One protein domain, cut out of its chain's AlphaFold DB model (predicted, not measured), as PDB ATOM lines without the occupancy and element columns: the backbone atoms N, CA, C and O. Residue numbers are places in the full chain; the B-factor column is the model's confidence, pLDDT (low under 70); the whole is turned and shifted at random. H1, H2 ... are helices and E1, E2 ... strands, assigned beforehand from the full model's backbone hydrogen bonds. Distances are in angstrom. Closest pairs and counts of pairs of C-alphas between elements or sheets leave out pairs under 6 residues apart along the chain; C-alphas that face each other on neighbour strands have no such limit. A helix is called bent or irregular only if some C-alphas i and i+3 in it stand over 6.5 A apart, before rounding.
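This is residues 112 to 151 of the 269 residues of an uncharacterized protein of Branchiostoma floridae (UniProt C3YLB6). Two short parallel strands, E1 and E2, lie side by side, and between them the chain makes a loose loop that folds back through H2. H1 lies off towards one end, and the stretch before E1 makes much of the length. The 40 printed residues run H1, E1, H2, E2, a mixed class with under half of them in named elements; the whole is loose, radius of gyration of the C-alphas 11.3 A, elongated, 35 by 21 by 12 A.

Find E1, residues 125 to 127, beginning at C-alpha 125 at (41.476, -4.870, -36.549), and E2, residues 146 to 148, ending at C-alpha 148 at (35.427, -2.563, -31.154). H2, residues 132 to 138, is 10.0 A long. H1, residues 115 to 118, is only just irregular: C-alphas 115 and 118 are 7.0 A apart.

E1 and E2 are parallel, at 20 degrees; N 147 and O 125 are 2.8 A apart, within hydrogen-bond range. E1, H2, E2 form a strand-helix-strand unit, parallel neighbour strands with a helix between, its crossover right-handed. In H2 every O i to N i+4 pair is within range; H1 is too short for one, with 0 of 1 O i to N i+3 pairs. H1 is apart from H2 and E2.

C-alphas 112 and 150, the farthest apart, are 36.2 A apart. The printed part has no cut, no link is long, and no printed residue is under 70 in pLDDT.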
ATOM      1  N   PRO A 112      63.680 -10.033 -19.966       80.88
ATOM      2  CA  PRO A 112      63.807  -9.894 -21.409       80.88
ATOM      3  C   PRO A 112      62.419  -9.772 -22.049       80.88
ATOM      4  O   PRO A 112      61.542 -10.609 -21.832       80.88
ATOM      5  N   VAL A 113      62.228  -8.725 -22.849       77.00
ATOM      6  CA  VAL A 113      60.968  -8.472 -23.555       77.00
ATOM      7  C   VAL A 113      60.914  -9.330 -24.819       77.00
ATOM      8  O   VAL A 113      61.882  -9.396 -25.579       77.00
ATOM      9  N   ASN A 114      59.774  -9.972 -25.078       79.69
ATOM     10  CA  ASN A 114      59.547 -10.647 -26.352       79.69
ATOM     11  C   ASN A 114      59.235  -9.611 -27.447       79.69
ATOM     12  O   ASN A 114      58.102  -9.154 -27.584       79.69
ATOM     13  N   CYS A 115      60.235  -9.278 -28.266       80.38
ATOM     14  CA  CYS A 115      60.091  -8.328 -29.373       80.38
ATOM     15  C   CYS A 115      59.145  -8.802 -30.496       80.38
ATOM     16  O   CYS A 115      58.855  -8.027 -31.404       80.38
ATOM     17  N   GLN A 116      58.661 -10.050 -30.463       82.88
ATOM     18  CA  GLN A 116      57.728 -10.574 -31.467       82.88
ATOM     19  C   GLN A 116      56.283 -10.100 -31.274       82.88
ATOM     20  O   GLN A 116      55.451 -10.331 -32.146       82.88
ATOM     21  N   ILE A 117      55.978  -9.424 -30.163       79.50
ATOM     22  CA  ILE A 117      54.618  -9.001 -29.806       79.50
ATOM     23  C   ILE A 117      53.949  -8.105 -30.865       79.50
ATOM     24  O   ILE A 117      52.736  -8.157 -31.035       79.50
ATOM     25  N   CYS A 118      54.743  -7.346 -31.630       78.94
ATOM     26  CA  CYS A 118      54.256  -6.458 -32.693       78.94
ATOM     27  C   CYS A 118      54.574  -6.952 -34.116       78.94
ATOM     28  O   CYS A 118      54.419  -6.193 -35.074       78.94
ATOM     29  N   VAL A 119      55.061  -8.186 -34.278       83.31
ATOM     30  CA  VAL A 119      55.423  -8.719 -35.601       83.31
ATOM     31  C   VAL A 119      54.157  -8.956 -36.431       83.31
ATOM     32  O   VAL A 119      53.144  -9.446 -35.930       83.31
ATOM     33  N   ASP A 120      54.222  -8.569 -37.706       83.56
ATOM     34  CA  ASP A 120      53.146  -8.700 -38.697       83.56
ATOM     35  C   ASP A 120      51.839  -7.957 -38.353       83.56
ATOM     36  O   ASP A 120      50.764  -8.314 -38.838       83.56
ATOM     37  N   ILE A 121      51.911  -6.898 -37.539       84.19
ATOM     38  CA  ILE A 121      50.794  -5.965 -37.341       84.19
ATOM     39  C   ILE A 121      50.897  -4.859 -38.396       84.19
ATOM     40  O   ILE A 121      51.697  -3.935 -38.265       84.19
ATOM     41  N   GLN A 122      50.107  -4.972 -39.465       88.62
ATOM     42  CA  GLN A 122      50.053  -3.965 -40.537       88.62
ATOM     43  C   GLN A 122      48.914  -2.959 -40.354       88.62
ATOM     44  O   GLN A 122      49.018  -1.818 -40.798       88.62
ATOM     45  N   GLU A 123      47.841  -3.372 -39.689       91.75
ATOM     46  CA  GLU A 123      46.660  -2.556 -39.443       91.75
ATOM     47  C   GLU A 123      46.011  -2.924 -38.106       91.75
ATOM     48  O   GLU A 123      46.351  -3.933 -37.486       91.75
ATOM     49  N   VAL A 124      45.097  -2.067 -37.651       94.56
ATOM     50  CA  VAL A 124      44.309  -2.304 -36.441       94.56
ATOM     51  C   VAL A 124      42.984  -2.942 -36.840       94.56
ATOM     52  O   VAL A 124      42.201  -2.328 -37.569       94.56
ATOM     53  N   ASP A 125      42.727  -4.145 -36.327       94.56
ATOM     54  CA  ASP A 125      41.476  -4.870 -36.549       94.56
ATOM     55  C   ASP A 125      40.267  -4.029 -36.113       94.56
ATOM     56  O   ASP A 125      40.264  -3.427 -35.038       94.56
ATOM     57  N   ARG A 126      39.204  -4.040 -36.922       97.88
ATOM     58  CA  ARG A 126      37.910  -3.419 -36.609       97.88
ATOM     59  C   ARG A 126      36.840  -4.493 -36.538       97.88
ATOM     60  O   ARG A 126      36.617  -5.212 -37.511       97.88
ATOM     61  N   VAL A 127      36.196  -4.618 -35.385       97.81
ATOM     62  CA  VAL A 127      35.222  -5.681 -35.114       97.81
ATOM     63  C   VAL A 127      33.958  -5.124 -34.467       97.81
ATOM     64  O   VAL A 127      33.950  -4.037 -33.892       97.81
ATOM     65  N   ARG A 128      32.880  -5.900 -34.573       98.19
ATOM     66  CA  ARG A 128      31.563  -5.642 -33.981       98.19
ATOM     67  C   ARG A 128      31.002  -6.936 -33.412       98.19
ATOM     68  O   ARG A 128      31.369  -8.010 -33.893       98.19
ATOM     69  N   ASN A 129      30.093  -6.841 -32.449       97.06
ATOM     70  CA  ASN A 129      29.464  -7.968 -31.757       97.06
ATOM     71  C   ASN A 129      30.489  -8.994 -31.224       97.06
ATOM     72  O   ASN A 129      30.312 -10.205 -31.381       97.06
ATOM     73  N   LEU A 130      31.589  -8.510 -30.636       97.50
ATOM     74  CA  LEU A 130      32.703  -9.342 -30.177       97.50
ATOM     75  C   LEU A 130      32.344 -10.086 -28.883       97.50
ATOM     76  O   LEU A 130      32.037  -9.467 -27.867       97.50
ATOM     77  N   LYS A 131      32.411 -11.419 -28.887       97.12
ATOM     78  CA  LYS A 131      32.171 -12.206 -27.668       97.12
ATOM     79  C   LYS A 131      33.355 -12.092 -26.699       97.12
ATOM     80  O   LYS A 131      34.493 -12.067 -27.169       97.12
ATOM     81  N   PRO A 132      33.122 -12.128 -25.373       96.75
ATOM     82  CA  PRO A 132      34.201 -12.129 -24.383       96.75
ATOM     83  C   PRO A 132      35.255 -13.220 -24.606       96.75
ATOM     84  O   PRO A 132      36.449 -12.934 -24.559       96.75
ATOM     85  N   ASP A 133      34.833 -14.445 -24.933       96.75
ATOM     86  CA  ASP A 133      35.758 -15.557 -25.202       96.75
ATOM     87  C   ASP A 133      36.638 -15.292 -26.434       96.75
ATOM     88  O   ASP A 133      37.838 -15.564 -26.419       96.75
ATOM     89  N   ASP A 134      36.062 -14.701 -27.488       96.94
ATOM     90  CA  ASP A 134      36.793 -14.341 -28.705       96.94
ATOM     91  C   ASP A 134      37.765 -13.180 -28.443       96.94
ATOM     92  O   ASP A 134      38.884 -13.183 -28.962       96.94
ATOM     93  N   PHE A 135      37.370 -12.205 -27.612       96.56
ATOM     94  CA  PHE A 135      38.250 -11.126 -27.164       96.56
ATOM     95  C   PHE A 135      39.454 -11.676 -26.394       96.56
ATOM     96  O   PHE A 135      40.598 -11.324 -26.695       96.56
ATOM     97  N   MET A 136      39.201 -12.581 -25.448       95.69
ATOM     98  CA  MET A 136      40.236 -13.216 -24.636       95.69
ATOM     99  C   MET A 136      41.198 -14.058 -25.473       95.69
ATOM    100  O   MET A 136      42.408 -13.981 -25.279       95.69
ATOM    101  N   ALA A 137      40.678 -14.830 -26.426       94.88
ATOM    102  CA  ALA A 137      41.493 -15.707 -27.259       94.88
ATOM    103  C   ALA A 137      42.358 -14.950 -28.279       94.88
ATOM    104  O   ALA A 137      43.443 -15.416 -28.627       94.88
ATOM    105  N   ARG A 138      41.872 -13.816 -28.802       93.06
ATOM    106  CA  ARG A 138      42.503 -13.127 -29.942       93.06
ATOM    107  C   ARG A 138      43.257 -11.855 -29.591       93.06
ATOM    108  O   ARG A 138      44.189 -11.512 -30.314       93.06
ATOM    109  N   TYR A 139      42.828 -11.138 -28.557       93.44
ATOM    110  CA  TYR A 139      43.280  -9.769 -28.305       93.44
ATOM    111  C   TYR A 139      43.857  -9.597 -26.903       93.44
ATOM    112  O   TYR A 139      44.965  -9.066 -26.768       93.44
ATOM    113  N   ALA A 140      43.177 -10.088 -25.864       92.06
ATOM    114  CA  ALA A 140      43.653  -9.946 -24.491       92.06
ATOM    115  C   ALA A 140      45.041 -10.586 -24.310       92.06
ATOM    116  O   ALA A 140      45.279 -11.713 -24.732       92.06
ATOM    117  N   TYR A 141      45.968  -9.854 -23.686       86.25
ATOM    118  CA  TYR A 141      47.338 -10.311 -23.392       86.25
ATOM    119  C   TYR A 141      48.195 -10.696 -24.614       86.25
ATOM    120  O   TYR A 141      49.293 -11.220 -24.451       86.25
ATOM    121  N   THR A 142      47.735 -10.412 -25.837       87.25
ATOM    122  CA  THR A 142      48.488 -10.706 -27.073       87.25
ATOM    123  C   THR A 142      49.343  -9.534 -27.553       87.25
ATOM    124  O   THR A 142      50.218  -9.718 -28.392       87.25
ATOM    125  N   GLY A 143      49.057  -8.320 -27.067       84.50
ATOM    126  CA  GLY A 143      49.633  -7.071 -27.574       84.50
ATOM    127  C   GLY A 143      49.098  -6.625 -28.939       84.50
ATOM    128  O   GLY A 143      49.547  -5.603 -29.455       84.50
ATOM    129  N   ARG A 144      48.122  -7.339 -29.523       88.62
ATOM    130  CA  ARG A 144      47.460  -6.930 -30.767       88.62
ATOM    131  C   ARG A 144      46.341  -5.918 -30.486       88.62
ATOM    132  O   ARG A 144      45.421  -6.243 -29.733       88.62
ATOM    133  N   PRO A 145      46.383  -4.715 -31.086       92.12
ATOM    134  CA  PRO A 145      45.337  -3.717 -30.905       92.12
ATOM    135  C   PRO A 145      44.064  -4.097 -31.672       92.12
ATOM    136  O   PRO A 145      44.124  -4.724 -32.730       92.12
ATOM    137  N   VAL A 146      42.911  -3.664 -31.162       95.31
ATOM    138  CA  VAL A 146      41.600  -3.848 -31.798       95.31
ATOM    139  C   VAL A 146      40.700  -2.646 -31.529       95.31
ATOM    140  O   VAL A 146      40.707  -2.086 -30.433       95.31
ATOM    141  N   ILE A 147      39.906  -2.258 -32.525       97.44
ATOM    142  CA  ILE A 147      38.819  -1.286 -32.410       97.44
ATOM    143  C   ILE A 147      37.500  -2.062 -32.395       97.44
ATOM    144  O   ILE A 147      37.123  -2.682 -33.390       97.44
ATOM    145  N   VAL A 148      36.782  -2.007 -31.274       97.94
ATOM    146  CA  VAL A 148      35.427  -2.563 -31.154       97.94
ATOM    147  C   VAL A 148      34.425  -1.437 -31.394       97.94
ATOM    148  O   VAL A 148      34.201  -0.596 -30.526       97.94
ATOM    149  N   GLU A 149      33.854  -1.378 -32.596       97.88
ATOM    150  CA  GLU A 149      33.111  -0.200 -33.076       97.88
ATOM    151  C   GLU A 149      31.776   0.028 -32.351       97.88
ATOM    152  O   GLU A 149      31.239   1.131 -32.363       97.88
ATOM    153  N   ASP A 150      31.231  -1.015 -31.732       97.44
ATOM    154  CA  ASP A 150      30.010  -1.003 -30.921       97.44
ATOM    155  C   ASP A 150      30.304  -1.155 -29.416       97.44
ATOM    156  O   ASP A 150      29.397  -1.363 -28.615       97.44
ATOM    157  N   GLY A 151      31.568  -1.009 -29.001       95.75
ATOM    158  CA  GLY A 151      32.006  -1.238 -27.622       95.75
ATOM    159  C   GLY A 151      31.325  -0.357 -26.568       95.75
ATOM    160  O   GLY A 151      31.160  -0.784 -25.429       95.75
TER     161      GLY A 151